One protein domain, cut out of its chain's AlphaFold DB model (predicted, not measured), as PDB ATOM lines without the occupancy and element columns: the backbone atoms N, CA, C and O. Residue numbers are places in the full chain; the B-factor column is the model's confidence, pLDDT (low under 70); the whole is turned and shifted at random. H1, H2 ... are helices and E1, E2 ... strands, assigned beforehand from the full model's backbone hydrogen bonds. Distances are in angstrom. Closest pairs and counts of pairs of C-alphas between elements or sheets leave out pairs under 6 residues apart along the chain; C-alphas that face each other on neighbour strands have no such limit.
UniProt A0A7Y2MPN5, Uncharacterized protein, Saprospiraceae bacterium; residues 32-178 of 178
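This is residues 32 to 178 of the 178 residues of an uncharacterized protein of Saprospiraceae bacterium (UniProt A0A7Y2MPN5). Two sheets lie face to face as a sandwich, the large one of E6, E5, E8 and E9 and the small one of E3, E4 and E7, with H2 over the large sheet's other face. The hairpin E1 and E2 sits beside E3, with E1 near E9; H3 lies at one end of the large sheet, and H1 belongs to an excursion between E5 and H2. The printed part has 147 residues, with three named helices and nine named strands in the order E1 E2 E3 E4 E5 H1 H2 E6 E7 E8 E9 H3, a mixed class; each sheet is antiparallel. It is compact, with a radius of gyration of the C-alphas of 14.3 A, and spans 39 by 33 by 27 A.

In the large sheet, E6 is residues 119 to 122, E5 residues 80 to 90 (26.5 A), E8 residues 140 to 148 (25.9 A) and E9 residues 153 to 160 (21.8 A). E5 runs from C-alpha 80 at (171.324, 322.331, 282.064) and bends by 54 degrees at residue 87. In the small sheet, E3 is residues 61 to 64, E4 residues 71 to 76 (16.7 A) and E7 residues 129 to 133. E1, residues 37 to 41, begins at C-alpha 37 (173.389, 299.103, 286.431), and E2 is residues 47 to 52. H1 is residues 99 to 105, H2 residues 110 to 116, and H3 residues 171 to 176, ending at C-alpha 176 (184.035, 295.034, 283.527).

The large sheet runs E6 E5 E8 E9 and is twisted. N 121 and O 83 of E6 and E5 are 2.9 A apart, N 84 and O 145 of E5 and E8 2.9 A, and N 146 and O 154 of the hairpin E8 and E9 2.8 A, within hydrogen-bond range. Residues 34 to 35 pair in parallel with residues 89 to 90 of E5. The small sheet faces it with best planes 9 degrees apart; N 62 and O 75 of the hairpin E3 and E4 are 2.8 A apart, and N 132 and O 72 of E7 and E4 2.8 A. In the hairpin E1 and E2, N 40 and O 49 are 2.8 A apart; the closest C-alphas of E1 and E9, Leu 38 and Asn 157, are 5.8 A apart. H2 is on the large sheet at a height of 8.8 A, along the strands. H3 only grazes it with residues 173 to 176; H1 is not on it. Every O i to N i+4 pair is within range in H2 and H3; H1 has 1 of 3, and 3 of 4 O i to N i+3 pairs.

The C-alphas of Asp 96 and Asn 125, the two farthest apart, are 42.8 A apart. The printed part has no cut and no long link. Mean pLDDT of the printed part is 92.6; residues 95 and 166 to 168 are under 70.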
ATOM      1  N   ILE A  32     178.121 307.852 295.999       95.50
ATOM      2  CA  ILE A  32     178.323 308.684 294.810       95.50
ATOM      3  C   ILE A  32     179.156 307.978 293.730       95.50
ATOM      4  O   ILE A  32     178.854 308.086 292.542       95.50
ATOM      5  N   ARG A  33     180.131 307.162 294.151       96.19
ATOM      6  CA  ARG A  33     181.061 306.414 293.288       96.19
ATOM      7  C   ARG A  33     180.628 304.973 293.019       96.19
ATOM      8  O   ARG A  33     181.470 304.161 292.653       96.19
ATOM      9  N   VAL A  34     179.353 304.644 293.202       95.50
ATOM     10  CA  VAL A  34     178.820 303.307 292.915       95.50
ATOM     11  C   VAL A  34     177.821 303.370 291.763       95.50
ATOM     12  O   VAL A  34     176.952 304.246 291.720       95.50
ATOM     13  N   VAL A  35     177.947 302.418 290.839       95.81
ATOM     14  CA  VAL A  35     176.997 302.131 289.757       95.81
ATOM     15  C   VAL A  35     176.502 300.699 289.917       95.81
ATOM     16  O   VAL A  35     177.303 299.772 289.981       95.81
ATOM     17  N   THR A  36     175.186 300.512 289.935       95.00
ATOM     18  CA  THR A  36     174.557 299.183 290.083       95.00
ATOM     19  C   THR A  36     173.905 298.662 288.801       95.00
ATOM     20  O   THR A  36     173.291 297.598 288.790       95.00
ATOM     21  N   GLY A  37     173.981 299.437 287.721       94.44
ATOM     22  CA  GLY A  37     173.389 299.103 286.431       94.44
ATOM     23  C   GLY A  37     173.338 300.298 285.486       94.44
ATOM     24  O   GLY A  37     173.603 301.437 285.890       94.44
ATOM     25  N   LEU A  38     172.968 300.034 284.233       95.62
ATOM     26  CA  LEU A  38     172.895 301.003 283.141       95.62
ATOM     27  C   LEU A  38     171.584 300.865 282.359       95.62
ATOM     28  O   LEU A  38     171.161 299.753 282.049       95.62
ATOM     29  N   ASP A  39     170.996 301.992 281.962       95.38
ATOM     30  CA  ASP A  39     170.033 302.003 280.858       95.38
ATOM     31  C   ASP A  39     170.805 302.143 279.548       95.38
ATOM     32  O   ASP A  39     171.648 303.026 279.403       95.38
ATOM     33  N   ILE A  40     170.531 301.245 278.610       94.62
ATOM     34  CA  ILE A  40     171.337 301.036 277.410       94.62
ATOM     35  C   ILE A  40     170.623 301.698 276.252       94.62
ATOM     36  O   ILE A  40     169.433 301.462 276.016       94.62
ATOM     37  N   VAL A  41     171.360 302.536 275.537       95.00
ATOM     38  CA  VAL A  41     170.791 303.486 274.592       95.00
ATOM     39  C   VAL A  41     171.649 303.512 273.337       95.00
ATOM     40  O   VAL A  41     172.872 303.593 273.430       95.00
ATOM     41  N   ASP A  42     171.012 303.430 272.170       93.94
ATOM     42  CA  ASP A  42     171.712 303.496 270.886       93.94
ATOM     43  C   ASP A  42     172.224 304.916 270.572       93.94
ATOM     44  O   ASP A  42     171.926 305.884 271.273       93.94
ATOM     45  N   ASP A  43     172.959 305.055 269.468       93.25
ATOM     46  CA  ASP A  43     173.522 306.335 269.007       93.25
ATOM     47  C   ASP A  43     172.469 307.427 268.736       93.25
ATOM     48  O   ASP A  43     172.804 308.606 268.633       93.25
ATOM     49  N   ASN A  44     171.189 307.058 268.614       93.12
ATOM     50  CA  ASN A  44     170.080 307.975 268.356       93.12
ATOM     51  C   ASN A  44     169.278 308.309 269.622       93.12
ATOM     52  O   ASN A  44     168.282 309.033 269.537       93.12
ATOM     53  N   GLY A  45     169.668 307.786 270.786       93.69
ATOM     54  CA  GLY A  45     168.931 307.993 272.026       93.69
ATOM     55  C   GLY A  45     167.751 307.034 272.224       93.69
ATOM     56  O   GLY A  45     166.920 307.283 273.102       93.69
ATOM     57  N   ASN A  46     167.632 305.961 271.431       95.00
ATOM     58  CA  ASN A  46     166.570 304.971 271.605       95.00
ATOM     59  C   ASN A  46     166.961 303.928 272.660       95.00
ATOM     60  O   ASN A  46     168.078 303.407 272.618       95.00
ATOM     61  N   PRO A  47     166.041 303.557 273.567       95.12
ATOM     62  CA  PRO A  47     166.302 302.513 274.544       95.12
ATOM     63  C   PRO A  47     166.459 301.157 273.847       95.12
ATOM     64  O   PRO A  47     165.592 300.734 273.079       95.12
ATOM     65  N   VAL A  48     167.553 300.466 274.150       93.94
ATOM     66  CA  VAL A  48     167.871 299.123 273.642       93.94
ATOM     67  C   VAL A  48     167.604 298.065 274.711       93.94
ATOM     68  O   VAL A  48     167.138 296.968 274.405       93.94
ATOM     69  N   GLY A  49     167.865 298.398 275.974       93.19
ATOM     70  CA  GLY A  49     167.670 297.505 277.107       93.19
ATOM     71  C   GLY A  49     168.181 298.115 278.406       93.19
ATOM     72  O   GLY A  49     168.466 299.307 278.476       93.19
ATOM     73  N   THR A  50     168.322 297.274 279.421       93.00
ATOM     74  CA  THR A  50     168.906 297.637 280.712       93.00
ATOM     75  C   THR A  50     169.888 296.537 281.096       93.00
ATOM     76  O   THR A  50     169.588 295.355 280.918       93.00
ATOM     77  N   TRP A  51     171.051 296.927 281.609       92.94
ATOM     78  CA  TRP A  51     171.992 296.029 282.267       92.94
ATOM     79  C   TRP A  51     171.873 296.223 283.782       92.94
ATOM     80  O   TRP A  51     172.042 297.339 284.279       92.94
ATOM     81  N   GLU A  52     171.541 295.147 284.495       92.19
ATOM     82  CA  GLU A  52     171.259 295.131 285.940       92.19
ATOM     83  C   GLU A  52     170.178 296.146 286.381       92.19
ATOM     84  O   GLU A  52     169.204 296.381 285.658       92.19
ATOM     85  N   LYS A  53     170.271 296.705 287.598       92.19
ATOM     86  CA  LYS A  53     169.305 297.673 288.149       92.19
ATOM     87  C   LYS A  53     170.006 299.014 288.401       92.19
ATOM     88  O   LYS A  53     170.645 299.158 289.442       92.19
ATOM     89  N   PRO A  54     169.882 300.014 287.513       94.00
ATOM     90  CA  PRO A  54     170.582 301.287 287.667       94.00
ATOM     91  C   PRO A  54     170.168 302.050 288.933       94.00
ATOM     92  O   PRO A  54     168.977 302.245 289.185       94.00
ATOM     93  N   ASN A  55     171.150 302.549 289.685       94.88
ATOM     94  CA  ASN A  55     170.969 303.450 290.827       94.88
ATOM     95  C   ASN A  55     170.979 304.931 290.413       94.88
ATOM     96  O   ASN A  55     171.761 305.749 290.912       94.88
ATOM     97  N   HIS A  56     170.139 305.273 289.441       95.06
ATOM     98  CA  HIS A  56     170.117 306.603 288.846       95.06
ATOM     99  C   HIS A  56     168.810 307.376 289.081       95.06
ATOM    100  O   HIS A  56     167.775 306.782 289.379       95.06
ATOM    101  N   ASN A  57     168.857 308.695 288.903       95.62
ATOM    102  CA  ASN A  57     167.685 309.568 288.866       95.62
ATOM    103  C   ASN A  57     167.802 310.487 287.641       95.62
ATOM    104  O   ASN A  57     168.254 311.631 287.753       95.62
ATOM    105  N   PRO A  58     167.460 309.982 286.443       94.75
ATOM    106  CA  PRO A  58     167.713 310.711 285.208       94.75
ATOM    107  C   PRO A  58     166.796 311.931 285.049       94.75
ATOM    108  O   PRO A  58     167.159 312.868 284.347       94.75
ATOM    109  N   GLY A  59     165.617 311.955 285.682       93.75
ATOM    110  CA  GLY A  59     164.648 313.039 285.511       93.75
ATOM    111  C   GLY A  59     164.397 313.369 284.026       93.75
ATOM    112  O   GLY A  59     164.003 312.479 283.267       93.75
ATOM    113  N   PRO A  60     164.605 314.624 283.580       94.00
ATOM    114  CA  PRO A  60     164.482 315.006 282.175       94.00
ATOM    115  C   PRO A  60     165.730 314.694 281.327       94.00
ATOM    116  O   PRO A  60     165.678 314.899 280.110       94.00
ATOM    117  N   LEU A  61     166.836 314.249 281.936       95.50
ATOM    118  CA  LEU A  61     168.088 313.941 281.249       95.50
ATOM    119  C   LEU A  61     167.975 312.672 280.407       95.50
ATOM    120  O   LEU A  61     167.304 311.702 280.766       95.50
ATOM    121  N   ARG A  62     168.707 312.667 279.296       96.81
ATOM    122  CA  ARG A  62     168.991 311.472 278.507       96.81
ATOM    123  C   ARG A  62     170.438 311.490 278.048       96.81
ATOM    124  O   ARG A  62     170.860 312.449 277.395       96.81
ATOM    125  N   LEU A  63     171.140 310.410 278.359       97.81
ATOM    126  CA  LEU A  63     172.501 310.122 277.929       97.81
ATOM    127  C   LEU A  63     172.521 309.091 276.804       97.81
ATOM    128  O   LEU A  63     171.816 308.086 276.895       97.81
ATOM    129  N   TYR A  64     173.319 309.329 275.762       97.44
ATOM    130  CA  TYR A  64     173.498 308.366 274.674       97.44
ATOM    131  C   TYR A  64     174.741 308.640 273.804       97.44
ATOM    132  O   TYR A  64     175.152 309.795 273.688       97.44
ATOM    133  N   PRO A  65     175.316 307.618 273.150       96.00
ATOM    134  CA  PRO A  65     175.020 306.203 273.368       96.00
ATOM    135  C   PRO A  65     175.488 305.733 274.753       96.00
ATOM    136  O   PRO A  65     176.376 306.326 275.365       96.00
ATOM    137  N   ILE A  66     174.859 304.674 275.257       95.38
ATOM    138  CA  ILE A  66     175.336 303.918 276.418       95.38
ATOM    139  C   ILE A  66     175.395 302.445 276.001       95.38
ATOM    140  O   ILE A  66     174.334 301.898 275.698       95.38
ATOM    141  N   PRO A  67     176.568 301.783 276.042       95.12
ATOM    142  CA  PRO A  67     177.883 302.340 276.381       95.12
ATOM    143  C   PRO A  67     178.380 303.439 275.434       95.12
ATOM    144  O   PRO A  67     178.008 303.480 274.264       95.12
ATOM    145  N   ALA A  68     179.230 304.321 275.952       95.31
ATOM    146  CA  ALA A  68     179.796 305.445 275.222       95.31
ATOM    147  C   ALA A  68     181.194 305.116 274.679       95.31
ATOM    148  O   ALA A  68     182.030 304.553 275.387       95.31
ATOM    149  N   GLY A  69     181.454 305.534 273.439       94.19
ATOM    150  CA  GLY A  69     182.813 305.699 272.918       94.19
ATOM    151  C   GLY A  69     183.367 307.081 273.280       94.19
ATOM    152  O   GLY A  69     183.001 307.665 274.295       94.19
ATOM    153  N   ASN A  70     184.192 307.672 272.413       94.62
ATOM    154  CA  ASN A  70     184.801 308.996 272.656       94.62
ATOM    155  C   ASN A  70     183.807 310.168 272.743       94.62
ATOM    156  O   ASN A  70     184.201 311.269 273.122       94.62
ATOM    157  N   GLN A  71     182.541 309.963 272.384       94.75
ATOM    158  CA  GLN A  71     181.519 310.998 272.424       94.75
ATOM    159  C   GLN A  71     180.289 310.500 273.177       94.75
ATOM    160  O   GLN A  71     179.789 309.408 272.907       94.75
ATOM    161  N   LEU A  72     179.793 311.336 274.086       97.19
ATOM    162  CA  LEU A  72     178.548 311.131 274.819       97.19
ATOM    163  C   LEU A  72     177.669 312.369 274.648       97.19
ATOM    164  O   LEU A  72     178.116 313.493 274.864       97.19
ATOM    165  N   PHE A  73     176.412 312.183 274.274       97.75
ATOM    166  CA  PHE A  73     175.433 313.255 274.187       97.75
ATOM    167  C   PHE A  73     174.611 313.315 275.464       97.75
ATOM    168  O   PHE A  73     174.087 312.305 275.931       97.75
ATOM    169  N   VAL A  74     174.460 314.525 275.996       98.00
ATOM    170  CA  VAL A  74     173.531 314.831 277.083       98.00
ATOM    171  C   VAL A  74     172.427 315.685 276.508       98.00
ATOM    172  O   VAL A  74     172.683 316.770 275.993       98.00
ATOM    173  N   SER A  75     171.194 315.203 276.589       97.31
ATOM    174  CA  SER A  75     170.014 315.948 276.158       97.31
ATOM    175  C   SER A  75     169.020 316.101 277.295       97.31
ATOM    176  O   SER A  75     168.956 315.265 278.193       97.31
ATOM    177  N   SER A  76     168.259 317.189 277.270       96.81
ATOM    178  CA  SER A  76     167.237 317.473 278.275       96.81
ATOM    179  C   SER A  76     166.209 318.455 277.729       96.81
ATOM    180  O   SER A  76     166.518 319.290 276.882       96.81
ATOM    181  N   GLN A  77     164.978 318.359 278.233       94.81
ATOM    182  CA  GLN A  77     163.932 319.365 277.999       94.81
ATOM    183  C   GLN A  77     164.060 320.566 278.948       94.81
ATOM    184  O   GLN A  77     163.390 321.577 278.757       94.81
ATOM    185  N   THR A  78     164.896 320.446 279.983       95.69
ATOM    186  CA  THR A  78     165.207 321.517 280.935       95.69
ATOM    187  C   THR A  78     166.613 322.038 280.663       95.69
ATOM    188  O   THR A  78     167.491 321.274 280.262       95.69
ATOM    189  N   ILE A  79     166.831 323.332 280.886       96.75
ATOM    190  CA  ILE A  79     168.140 323.960 280.700       96.75
ATOM    191  C   ILE A  79     169.115 323.409 281.742       96.75
ATOM    192  O   ILE A  79     168.883 323.557 282.944       96.75
ATOM    193  N   ILE A  80     170.186 322.779 281.261       97.44
ATOM    194  CA  ILE A  80     171.324 322.331 282.064       97.44
ATOM    195  C   ILE A  80     172.322 323.483 282.151       97.44
ATOM    196  O   ILE A  80     172.655 324.074 281.125       97.44
ATOM    197  N   THR A  81     172.784 323.788 283.359       97.62
ATOM    198  CA  THR A  81     173.808 324.811 283.614       97.62
ATOM    199  C   THR A  81     175.175 324.197 283.859       97.62
ATOM    200  O   THR A  81     176.181 324.810 283.525       97.62
ATOM    201  N   ASP A  82     175.219 322.980 284.396       98.12
ATOM    202  CA  ASP A  82     176.463 322.331 284.790       98.12
ATOM    203  C   ASP A  82     176.367 320.824 284.583       98.12
ATOM    204  O   ASP A  82     175.306 320.221 284.782       98.12
ATOM    205  N   ILE A  83     177.490 320.221 284.208       98.25
ATOM    206  CA  ILE A  83     177.668 318.777 284.104       98.25
ATOM    207  C   ILE A  83     178.939 318.382 284.839       98.25
ATOM    208  O   ILE A  83     179.976 319.014 284.653       98.25
ATOM    209  N   TRP A  84     178.874 317.277 285.578       98.44
ATOM    210  CA  TRP A  84     180.012 316.665 286.256       98.44
ATOM    211  C   TRP A  84     180.080 315.173 285.953       98.44
ATOM    212  O   TRP A  84     179.058 314.484 285.928       98.44
ATOM    213  N   ILE A  85     181.285 314.656 285.728       98.25
ATOM    214  CA  ILE A  85     181.533 313.233 285.478       98.25
ATOM    215  C   ILE A  85     182.327 312.666 286.649       98.25
ATOM    216  O   ILE A  85     183.479 313.042 286.871       98.25
ATOM    217  N   VAL A  86     181.724 311.718 287.365       98.44
ATOM    218  CA  VAL A  86     182.319 311.051 288.526       98.44
ATOM    219  C   VAL A  86     182.661 309.601 288.162       98.44
ATOM    220  O   VAL A  86     181.771 308.862 287.730       98.44
ATOM    221  N   PRO A  87     183.922 309.155 288.325       98.00
ATOM    222  CA  PRO A  87     184.294 307.761 288.132       98.00
ATOM    223  C   PRO A  87     183.682 306.900 289.233       98.00
ATOM    224  O   PRO A  87     183.749 307.236 290.422       98.00
ATOM    225  N   ALA A  88     183.137 305.758 288.833       97.44
ATOM    226  CA  ALA A  88     182.440 304.853 289.723       97.44
ATOM    227  C   ALA A  88     182.976 303.423 289.620       97.44
ATOM    228  O   ALA A  88     183.441 302.970 288.574       97.44
ATOM    229  N   SER A  89     182.881 302.707 290.730       96.12
ATOM    230  CA  SER A  89     183.018 301.261 290.773       96.12
ATOM    231  C   SER A  89     181.665 300.620 290.496       96.12
ATOM    232  O   SER A  89     180.617 301.148 290.880       96.12
ATOM    233  N   CYS A  90     181.691 299.477 289.820       95.00
ATOM    234  CA  CYS A  90     180.499 298.662 289.695       95.00
ATOM    235  C   CYS A  90     180.241 297.904 290.995       95.00
ATOM    236  O   CYS A  90     181.174 297.365 291.590       95.00
ATOM    237  N   GLU A  91     178.979 297.811 291.388       92.31
ATOM    238  CA  GLU A  91     178.549 296.907 292.442       92.31
ATOM    239  C   GLU A  91     177.297 296.156 292.007       92.31
ATOM    240  O   GLU A  91     176.264 296.751 291.698       92.31
ATOM    241  N   LYS A  92     177.388 294.825 291.989       86.56
ATOM    242  CA  LYS A  92     176.231 293.977 291.710       86.56
ATOM    243  C   LYS A  92     175.291 294.021 292.904       86.56
ATOM    244  O   LYS A  92     175.711 293.801 294.039       86.56
ATOM    245  N   ASP A  93     174.011 294.253 292.637       77.62
ATOM    246  CA  ASP A  93     172.979 294.123 293.657       77.62
ATOM    247  C   ASP A  93     172.897 292.656 294.098       77.62
ATOM    248  O   ASP A  93     172.367 291.794 293.400       77.62
ATOM    249  N   THR A  94     173.473 292.361 295.260       72.94
ATOM    250  CA  THR A  94     173.419 291.030 295.883       72.94
ATOM    251  C   THR A  94     172.228 290.888 296.830       72.94
ATOM    252  O   THR A  94     172.029 289.833 297.436       72.94
ATOM    253  N   THR A  95     171.420 291.942 296.951       67.81
ATOM    254  CA  THR A  95     170.243 291.999 297.810       67.81
ATOM    255  C   THR A  95     168.974 291.966 296.957       67.81
ATOM    256  O   THR A  95     168.960 292.415 295.821       67.81
ATOM    257  N   ASP A  96     167.852 291.460 297.473       72.06
ATOM    258  CA  ASP A  96     166.575 291.507 296.729       72.06
ATOM    259  C   ASP A  96     165.897 292.892 296.833       72.06
ATOM    260  O   ASP A  96     164.675 293.026 296.912       72.06
ATOM    261  N   ARG A  97     166.696 293.964 296.917       80.56
ATOM    262  CA  ARG A  97     166.182 295.326 297.054       80.56
ATOM    263  C   ARG A  97     165.754 295.862 295.697       80.56
ATOM    264  O   ARG A  97     166.317 295.562 294.640       80.56
ATOM    265  N   ASN A  98     164.734 296.712 295.711       84.69
ATOM    266  CA  ASN A  98     164.324 297.438 294.517       84.69
ATOM    267  C   ASN A  98     165.177 298.704 294.364       84.69
ATOM    268  O   ASN A  98     164.691 299.809 294.598       84.69
ATOM    269  N   ILE A  99     166.452 298.531 293.992       84.75
ATOM    270  CA  ILE A  99     167.419 299.630 293.819       84.75
ATOM    271  C   ILE A  99     166.864 300.729 292.916       84.75
ATOM    272  O   ILE A  99     167.001 301.907 293.235       84.75
ATOM    273  N   LYS A 100     166.157 300.358 291.843       80.00
ATOM    274  CA  LYS A 100     165.542 301.317 290.920       80.00
ATOM    275  C   LYS A 100     164.578 302.273 291.623       80.00
ATOM    276  O   LYS A 100     164.605 303.461 291.338       80.00
ATOM    277  N   LEU A 101     163.728 301.765 292.517       84.94
ATOM    278  CA  LEU A 101     162.795 302.606 293.272       84.94
ATOM    279  C   LEU A 101     163.522 303.403 294.357       84.94
ATOM    280  O   LEU A 101     163.304 304.598 294.478       84.94
ATOM    281  N   LEU A 102     164.415 302.744 295.096       86.75
ATOM    282  CA  LEU A 102     165.185 303.363 296.177       86.75
ATOM    283  C   LEU A 102     166.082 304.506 295.691       86.75
ATOM    284  O   LEU A 102     166.368 305.429 296.443       86.75
ATOM    285  N   SER A 103     166.522 304.446 294.435       84.56
ATOM    286  CA  SER A 103     167.408 305.454 293.852       84.56
ATOM    287  C   SER A 103     166.704 306.755 293.482       84.56
ATOM    288  O   SER A 103     167.377 307.759 293.275       84.56
ATOM    289  N   LEU A 104     165.367 306.753 293.418       84.69
ATOM    290  CA  LEU A 104     164.581 307.961 293.152       84.69
ATOM    291  C   LEU A 104     164.553 308.915 294.350       84.69
ATOM    292  O   LEU A 104     164.380 310.113 294.150       84.69
ATOM    293  N   ASP A 105     164.747 308.385 295.559       87.56
ATOM    294  CA  ASP A 105     164.772 309.149 296.810       87.56
ATOM    295  C   ASP A 105     166.207 309.495 297.253       87.56
ATOM    296  O   ASP A 105     166.411 310.022 298.345       87.56
ATOM    297  N   LEU A 106     167.218 309.164 296.440       91.00
ATOM    298  CA  LEU A 106     168.596 309.543 296.735       91.00
ATOM    299  C   LEU A 106     168.788 311.044 296.542       91.00
ATOM    300  O   LEU A 106     168.269 311.651 295.608       91.00
ATOM    301  N   GLU A 107     169.619 311.619 297.396       92.75
ATOM    302  CA  GLU A 107     170.064 312.998 297.294       92.75
ATOM    303  C   GLU A 107     171.586 313.010 297.423       92.75
ATOM    304  O   GLU A 107     172.153 312.270 298.229       92.75
ATOM    305  N   TYR A 108     172.245 313.840 296.616       95.00
ATOM    306  CA  TYR A 108     173.690 314.041 296.676       95.00
ATOM    307  C   TYR A 108     173.981 315.506 296.975       95.00
ATOM    308  O   TYR A 108     173.361 316.400 296.392       95.00
ATOM    309  N   ASP A 109     174.944 315.747 297.862       94.50
ATOM    310  CA  ASP A 109     175.448 317.092 298.099       94.50
ATOM    311  C   ASP A 109     176.311 317.537 296.915       94.50
ATOM    312  O   ASP A 109     177.168 316.795 296.432       94.50
ATOM    313  N   ILE A 110     176.105 318.766 296.446       95.00
ATOM    314  CA  ILE A 110     176.835 319.253 295.276       95.00
ATOM    315  C   ILE A 110     178.337 319.393 295.539       95.00
ATOM    316  O   ILE A 110     179.132 319.090 294.657       95.00
ATOM    317  N   ASN A 111     178.745 319.767 296.755       95.69
ATOM    318  CA  ASN A 111     180.166 319.846 297.081       95.69
ATOM    319  C   ASN A 111     180.788 318.445 297.070       95.69
ATOM    320  O   ASN A 111     181.954 318.290 296.721       95.69
ATOM    321  N   GLU A 112     180.028 317.409 297.440       95.69
ATOM    322  CA  GLU A 112     180.489 316.025 297.323       95.69
ATOM    323  C   GLU A 112     180.690 315.614 295.860       95.69
ATOM    324  O   GLU A 112     181.708 314.993 295.546       95.69
ATOM    325  N   VAL A 113     179.770 315.989 294.964       97.00
ATOM    326  CA  VAL A 113     179.932 315.790 293.511       97.00
ATOM    327  C   VAL A 113     181.203 316.477 293.023       97.00
ATOM    328  O   VAL A 113     182.062 315.815 292.439       97.00
ATOM    329  N   GLU A 114     181.368 317.755 293.363       95.94
ATOM    330  CA  GLU A 114     182.507 318.576 292.942       95.94
ATOM    331  C   GLU A 114     183.855 318.045 293.453       95.94
ATOM    332  O   GLU A 114     184.874 318.109 292.767       95.94
ATOM    333  N   MET A 115     183.880 317.449 294.647       95.94
ATOM    334  CA  MET A 115     185.089 316.831 295.203       95.94
ATOM    335  C   MET A 115     185.470 315.496 294.542       95.94
ATOM    336  O   MET A 115     186.605 315.044 294.717       95.94
ATOM    337  N   ASN A 116     184.544 314.835 293.840       96.62
ATOM    338  CA  ASN A 116     184.747 313.495 293.277       96.62
ATOM    339  C   ASN A 116     184.788 313.463 291.743       96.62
ATOM    340  O   ASN A 116     185.073 312.407 291.170       96.62
ATOM    341  N   GLU A 117     184.505 314.572 291.066       95.50
ATOM    342  CA  GLU A 117     184.539 314.644 289.609       95.50
ATOM    343  C   GLU A 117     185.953 314.503 289.033       95.50
ATOM    344  O   GLU A 117     186.960 314.859 289.645       95.50
ATOM    345  N   ILE A 118     186.023 314.006 287.801       93.62
ATOM    346  CA  ILE A 118     187.243 314.049 286.980       93.62
ATOM    347  C   ILE A 118     187.128 315.026 285.812       93.62
ATOM    348  O   ILE A 118     188.114 315.291 285.128       93.62
ATOM    349  N   SER A 119     185.918 315.507 285.540       93.56
ATOM    350  CA  SER A 119     185.620 316.426 284.454       93.56
ATOM    351  C   SER A 119     184.339 317.174 284.772       93.56
ATOM    352  O   SER A 119     183.385 316.583 285.287       93.56
ATOM    353  N   SER A 120     184.325 318.456 284.428       93.88
ATOM    354  CA  SER A 120     183.185 319.337 284.601       93.88
ATOM    355  C   SER A 120     183.044 320.305 283.439       93.88
ATOM    356  O   SER A 120     184.011 320.646 282.753       93.88
ATOM    357  N   LEU A 121     181.801 320.694 283.175       94.88
ATOM    358  CA  LEU A 121     181.446 321.605 282.100       94.88
ATOM    359  C   LEU A 121     180.325 322.531 282.562       94.88
ATOM    360  O   LEU A 121     179.197 322.087 282.772       94.88
ATOM    361  N   GLU A 122     180.634 323.820 282.639       94.25
ATOM    362  CA  GLU A 122     179.636 324.883 282.751       94.25
ATOM    363  C   GLU A 122     179.064 325.201 281.358       94.25
ATOM    364  O   GLU A 122     179.792 325.246 280.359       94.25
ATOM    365  N   ILE A 123     177.746 325.395 281.270       92.75
ATOM    366  CA  ILE A 123     177.018 325.561 280.010       92.75
ATOM    367  C   ILE A 123     176.222 326.868 280.019       92.75
ATOM    368  O   ILE A 123     175.137 326.956 280.588       92.75
ATOM    369  N   ASP A 124     176.707 327.858 279.271       86.62
ATOM    370  CA  ASP A 124     176.042 329.165 279.169       86.62
ATOM    371  C   ASP A 124     174.829 329.176 278.219       86.62
ATOM    372  O   ASP A 124     173.917 329.986 278.373       86.62
ATOM    373  N   ASN A 125     174.814 328.314 277.195       87.81
ATOM    374  CA  ASN A 125     173.806 328.331 276.124       87.81
ATOM    375  C   ASN A 125     173.339 326.915 275.758       87.81
ATOM    376  O   ASN A 125     173.537 326.447 274.633       87.81
ATOM    377  N   PHE A 126     172.729 326.215 276.714       93.31
ATOM    378  CA  PHE A 126     172.210 324.870 276.475       93.31
ATOM    379  C   PHE A 126     171.053 324.887 275.464       93.31
ATOM    380  O   PHE A 126     169.999 325.471 275.713       93.31
ATOM    381  N   ASN A 127     171.231 324.211 274.327       93.62
ATOM    382  CA  ASN A 127     170.228 324.112 273.264       93.62
ATOM    383  C   ASN A 127     169.621 322.703 273.202       93.62
ATOM    384  O   ASN A 127     169.705 322.019 272.182       93.62
ATOM    385  N   ASN A 128     169.057 322.244 274.324       95.12
ATOM    386  CA  ASN A 128     168.467 320.909 274.532       95.12
ATOM    387  C   ASN A 128     169.429 319.717 274.394       95.12
ATOM    388  O   ASN A 128     169.040 318.584 274.677       95.12
ATOM    389  N   GLN A 129     170.666 319.955 273.967       96.69
ATOM    390  CA  GLN A 129     171.699 318.950 273.815       96.69
ATOM    391  C   GLN A 129     173.083 319.584 273.961       96.69
ATOM    392  O   GLN A 129     173.324 320.696 273.487       96.69
ATOM    393  N   VAL A 130     174.004 318.838 274.559       96.81
ATOM    394  CA  VAL A 130     175.441 319.089 274.528       96.81
ATOM    395  C   VAL A 130     176.166 317.784 274.212       96.81
ATOM    396  O   VAL A 130     175.733 316.705 274.618       96.81
ATOM    397  N   ALA A 131     177.255 317.879 273.457       96.44
ATOM    398  CA  ALA A 131     178.152 316.760 273.218       96.44
ATOM    399  C   ALA A 131     179.358 316.872 274.150       96.44
ATOM    400  O   ALA A 131     180.026 317.905 274.181       96.44
ATOM    401  N   LEU A 132     179.641 315.801 274.878       96.44
ATOM    402  CA  LEU A 132     180.804 315.666 275.739       96.44
ATOM    403  C   LEU A 132     181.874 314.871 274.999       96.44
ATOM    404  O   LEU A 132     181.591 313.806 274.446       96.44
ATOM    405  N   ASN A 133     183.095 315.400 274.990       95.12
ATOM    406  CA  ASN A 133     184.263 314.669 274.521       95.12
ATOM    407  C   ASN A 133     184.853 313.883 275.696       95.12
ATOM    408  O   ASN A 133     185.212 314.476 276.712       95.12
ATOM    409  N   LEU A 134     184.944 312.566 275.545       95.31
ATOM    410  CA  LEU A 134     185.515 311.653 276.533       95.31
ATOM    411  C   LEU A 134     186.943 311.220 276.172       95.31
ATOM    412  O   LEU A 134     187.532 310.409 276.887       95.31
ATOM    413  N   GLU A 135     187.523 311.752 275.093       93.62
ATOM    414  CA  GLU A 135     188.898 311.462 274.688       93.62
ATOM    415  C   GLU A 135     189.886 311.697 275.844       93.62
ATOM    416  O   GLU A 135     189.881 312.735 276.504       93.62
ATOM    417  N   GLY A 136     190.737 310.701 276.099       91.88
ATOM    418  CA  GLY A 136     191.697 310.719 277.205       91.88
ATOM    419  C   GLY A 136     191.139 310.257 278.557       91.88
ATOM    420  O   GLY A 136     191.924 310.084 279.489       91.88
ATOM    421  N   SER A 137     189.832 310.003 278.671       94.31
ATOM    422  CA  SER A 137     189.256 309.357 279.856       94.31
ATOM    423  C   SER A 137     189.712 307.897 279.955       94.31
ATOM    424  O   SER A 137     190.059 307.261 278.958       94.31
ATOM    425  N   SER A 138     189.727 307.342 281.165       96.19
ATOM    426  CA  SER A 138     189.976 305.913 281.377       96.19
ATOM    427  C   SER A 138     188.725 305.095 281.077       96.19
ATOM    428  O   SER A 138     187.637 305.487 281.472       96.19
ATOM    429  N   LYS A 139     188.867 303.921 280.463       96.62
ATOM    430  CA  LYS A 139     187.771 302.945 280.350       96.62
ATOM    431  C   LYS A 139     187.180 302.617 281.733       96.62
ATOM    432  O   LYS A 139     187.948 302.386 282.668       96.62
ATOM    433  N   GLY A 140     185.853 302.566 281.862       97.31
ATOM    434  CA  GLY A 140     185.197 302.225 283.131       97.31
ATOM    435  C   GLY A 140     183.764 302.730 283.288       97.31
ATOM    436  O   GLY A 140     183.161 303.265 282.356       97.31
ATOM    437  N   PHE A 141     183.219 302.542 284.495       98.06
ATOM    438  CA  PHE A 141     181.898 303.033 284.885       98.06
ATOM    439  C   PHE A 141     181.963 304.458 285.421       98.06
ATOM    440  O   PHE A 141     182.908 304.858 286.103       98.06
ATOM    441  N   TYR A 142     180.904 305.203 285.140       98.50
ATOM    442  CA  TYR A 142     180.777 306.600 285.499       98.50
ATOM    443  C   TYR A 142     179.347 306.929 285.907       98.50
ATOM    444  O   TYR A 142     178.383 306.319 285.437       98.50
ATOM    445  N   LYS A 143     179.221 307.954 286.744       98.12
ATOM    446  CA  LYS A 143     177.966 308.637 287.037       98.12
ATOM    447  C   LYS A 143     178.096 310.072 286.539       98.12
ATOM    448  O   LYS A 143     179.014 310.790 286.932       98.12
ATOM    449  N   LEU A 144     177.211 310.464 285.630       98.50
ATOM    450  CA  LEU A 144     177.122 311.839 285.158       98.50
ATOM    451  C   LEU A 144     176.053 312.553 285.963       98.50
ATOM    452  O   LEU A 144     174.910 312.104 285.979       98.50
ATOM    453  N   PHE A 145     176.428 313.665 286.573       98.50
ATOM    454  CA  PHE A 145     175.537 314.581 287.264       98.50
ATOM    455  C   PHE A 145     175.274 315.793 286.380       98.50
ATOM    456  O   PHE A 145     176.182 316.269 285.701       98.50
ATOM    457  N   ALA A 146     174.048 316.303 286.395       98.12
ATOM    458  CA  ALA A 146     173.720 317.560 285.749       98.12
ATOM    459  C   ALA A 146     172.813 318.406 286.639       98.12
ATOM    460  O   ALA A 146     171.811 317.917 287.169       98.12
ATOM    461  N   ARG A 147     173.159 319.689 286.767       97.75
ATOM    462  CA  ARG A 147     172.346 320.691 287.458       97.75
ATOM    463  C   ARG A 147     171.552 321.497 286.446       97.75
ATOM    464  O   ARG A 147     172.051 321.865 285.381       97.75
ATOM    465  N   THR A 148     170.296 321.758 286.778       96.75
ATOM    466  CA  THR A 148     169.417 322.606 285.968       96.75
ATOM    467  C   THR A 148     169.385 324.043 286.476       96.75
ATOM    468  O   THR A 148     169.767 324.328 287.609       96.75
ATOM    469  N   THR A 149     168.813 324.957 285.689       95.38
ATOM    470  CA  THR A 149     168.578 326.351 286.117       95.38
ATOM    471  C   THR A 149     167.686 326.487 287.355       95.38
ATOM    472  O   THR A 149     167.708 327.528 288.004       95.38
ATOM    473  N   ASN A 150     166.890 325.461 287.682       95.19
ATOM    474  CA  ASN A 150     166.071 325.425 288.898       95.19
ATOM    475  C   ASN A 150     166.839 324.889 290.113       95.19
ATOM    476  O   ASN A 150     166.257 324.749 291.183       95.19
ATOM    477  N   ASN A 151     168.135 324.604 289.952       94.88
ATOM    478  CA  ASN A 151     168.995 323.974 290.946       94.88
ATOM    479  C   ASN A 151     168.619 322.514 291.272       94.88
ATOM    480  O   ASN A 151     169.112 321.965 292.254       94.88
ATOM    481  N   ASP A 152     167.790 321.874 290.440       95.56
ATOM    482  CA  ASP A 152     167.540 320.433 290.520       95.56
ATOM    483  C   ASP A 152     168.774 319.671 290.023       95.56
ATOM    484  O   ASP A 152     169.334 320.022 288.974       95.56
ATOM    485  N   LEU A 153     169.165 318.627 290.758       96.94
ATOM    486  CA  LEU A 153     170.277 317.739 290.431       96.94
ATOM    487  C   LEU A 153     169.740 316.394 289.934       96.94
ATOM    488  O   LEU A 153     168.985 315.717 290.628       96.94
ATOM    489  N   PHE A 154     170.171 315.995 288.744       97.19
ATOM    490  CA  PHE A 154     169.845 314.703 288.148       97.19
ATOM    491  C   PHE A 154     171.128 313.950 287.832       97.19
ATOM    492  O   PHE A 154     172.175 314.563 287.615       97.19
ATOM    493  N   TRP A 155     171.059 312.624 287.775       97.81
ATOM    494  CA  TRP A 155     172.216 311.822 287.400       97.81
ATOM    495  C   TRP A 155     171.838 310.560 286.648       97.81
ATOM    496  O   TRP A 155     170.777 309.971 286.858       97.81
ATOM    497  N   GLN A 156     172.745 310.126 285.783       97.69
ATOM    498  CA  GLN A 156     172.608 308.896 285.024       97.69
ATOM    499  C   GLN A 156     173.959 308.190 284.907       97.69
ATOM    500  O   GLN A 156     175.000 308.808 284.683       97.69
ATOM    501  N   ASN A 157     173.929 306.874 285.090       97.88
ATOM    502  CA  ASN A 157     175.105 306.026 284.968       97.88
ATOM    503  C   ASN A 157     175.423 305.776 283.491       97.88
ATOM    504  O   ASN A 157     174.506 305.614 282.683       97.88
ATOM    505  N   PHE A 158     176.703 305.667 283.154       97.88
ATOM    506  CA  PHE A 158     177.154 305.195 281.847       97.88
ATOM    507  C   PHE A 158     178.446 304.384 281.980       97.88
ATOM    508  O   PHE A 158     179.144 304.443 282.993       97.88
ATOM    509  N   TYR A 159     178.756 303.610 280.946       97.12
ATOM    510  CA  TYR A 159     180.049 302.952 280.789       97.12
ATOM    511  C   TYR A 159     180.762 303.564 279.595       97.12
ATOM    512  O   TYR A 159     180.128 303.796 278.565       97.12
ATOM    513  N   PHE A 160     182.053 303.827 279.741       96.88
ATOM    514  CA  PHE A 160     182.895 304.362 278.685       96.88
ATOM    515  C   PHE A 160     183.970 303.352 278.303       96.88
ATOM    516  O   PHE A 160     184.666 302.812 279.166       96.88
ATOM    517  N   ASP A 161     184.122 303.141 277.000       95.06
ATOM    518  CA  ASP A 161     185.173 302.320 276.418       95.06
ATOM    519  C   ASP A 161     185.644 302.955 275.095       95.06
ATOM    520  O   ASP A 161     184.878 302.989 274.128       95.06
ATOM    521  N   PRO A 162     186.880 303.483 275.012       93.50
ATOM    522  CA  PRO A 162     187.378 304.110 273.786       93.50
ATOM    523  C   PRO A 162     187.554 303.103 272.641       93.50
ATOM    524  O   PRO A 162     187.561 303.501 271.476       93.50
ATOM    525  N   ASP A 163     187.661 301.812 272.970       91.12
ATOM    526  CA  ASP A 163     187.831 300.712 272.024       91.12
ATOM    527  C   ASP A 163     186.498 300.004 271.719       91.12
ATOM    528  O   ASP A 163     186.490 298.916 271.134       91.12
ATOM    529  N   LEU A 164     185.362 300.598 272.119       84.00
ATOM    530  CA  LEU A 164     184.040 300.004 271.939       84.00
ATOM    531  C   LEU A 164     183.780 299.692 270.461       84.00
ATOM    532  O   LEU A 164     183.739 300.573 269.599       84.00
ATOM    533  N   ILE A 165     183.547 298.414 270.177       74.44
ATOM    534  CA  ILE A 165     183.084 297.961 268.869       74.44
ATOM    535  C   ILE A 165     181.545 298.006 268.892       74.44
ATOM    536  O   ILE A 165     180.965 297.565 269.881       74.44
ATOM    537  N   PRO A 166     180.851 298.466 267.830       63.47
ATOM    538  CA  PRO A 166     179.391 298.680 267.816       63.47
ATOM    539  C   PRO A 166     178.501 297.446 268.050       63.47
ATOM    540  O   PRO A 166     177.280 297.528 267.912       63.47
ATOM    541  N   LEU A 167     179.078 296.276 268.324       62.78
ATOM    542  CA  LEU A 167     178.314 295.076 268.624       62.78
ATOM    543  C   LEU A 167     177.989 295.062 270.115       62.78
ATOM    544  O   LEU A 167     178.879 294.998 270.956       62.78
ATOM    545  N   LEU A 168     176.693 295.124 270.410       63.72
ATOM    546  CA  LEU A 168     176.157 295.081 271.762       63.72
ATOM    547  C   LEU A 168     176.466 293.710 272.392       63.72
ATOM    548  O   LEU A 168     175.783 292.724 272.110       63.72
ATOM    549  N   ASP A 169     177.511 293.649 273.211       75.62
ATOM    550  CA  ASP A 169     177.886 292.462 273.973       75.62
ATOM    551  C   ASP A 169     177.764 292.755 275.470       75.62
ATOM    552  O   ASP A 169     178.581 293.460 276.057       75.62
ATOM    553  N   TRP A 170     176.716 292.214 276.088       75.75
ATOM    554  CA  TRP A 170     176.453 292.374 277.518       75.75
ATOM    555  C   TRP A 170     177.540 291.764 278.396       75.75
ATOM    556  O   TRP A 170     177.772 292.253 279.500       75.75
ATOM    557  N   THR A 171     178.244 290.749 277.888       83.94
ATOM    558  CA  THR A 171     179.322 290.098 278.638       83.94
ATOM    559  C   THR A 171     180.470 291.063 278.920       83.94
ATOM    560  O   THR A 171     181.113 290.946 279.957       83.94
ATOM    561  N   LEU A 172     180.650 292.098 278.087       87.31
ATOM    562  CA  LEU A 172     181.610 293.173 278.336       87.31
ATOM    563  C   LEU A 172     181.335 293.891 279.661       87.31
ATOM    564  O   LEU A 172     182.270 294.205 280.393       87.31
ATOM    565  N   LEU A 173     180.066 294.185 279.950       91.94
ATOM    566  CA  LEU A 173     179.683 294.897 281.169       91.94
ATOM    567  C   LEU A 173     179.797 293.982 282.389       91.94
ATOM    568  O   LEU A 173     180.270 294.418 283.437       91.94
ATOM    569  N   ASP A 174     179.434 292.708 282.233       92.44
ATOM    570  CA  ASP A 174     179.597 291.709 283.287       92.44
ATOM    571  C   ASP A 174     181.068 291.507 283.657       92.44
ATOM    572  O   ASP A 174     181.384 291.457 284.847       92.44
ATOM    573  N   ASP A 175     181.952 291.435 282.658       91.31
ATOM    574  CA  ASP A 175     183.400 291.306 282.830       91.31
ATOM    575  C   ASP A 175     184.019 292.576 283.416       91.31
ATOM    576  O   ASP A 175     184.878 292.489 284.287       91.31
ATOM    577  N   ALA A 176     183.566 293.759 282.988       92.38
ATOM    578  CA  ALA A 176     184.035 295.034 283.527       92.38
ATOM    579  C   ALA A 176     183.606 295.271 284.986       92.38
ATOM    580  O   ALA A 176     184.209 296.091 285.677       92.38
ATOM    581  N   CYS A 177     182.547 294.599 285.439       92.56
ATOM    582  CA  CYS A 177     182.008 294.705 286.793       92.56
ATOM    583  C   CYS A 177     182.624 293.690 287.786       92.56
ATOM    584  O   CYS A 177     182.262 293.702 288.963       92.56
ATOM    585  N   ASN A 178     183.519 292.802 287.334       83.06
ATOM    586  CA  ASN A 178     184.210 291.805 288.168       83.06
ATOM    587  C   ASN A 178     185.650 292.226 288.495       83.06
ATOM    588  O   ASN A 178     186.119 291.844 289.591       83.06
TER     589      ASN A 178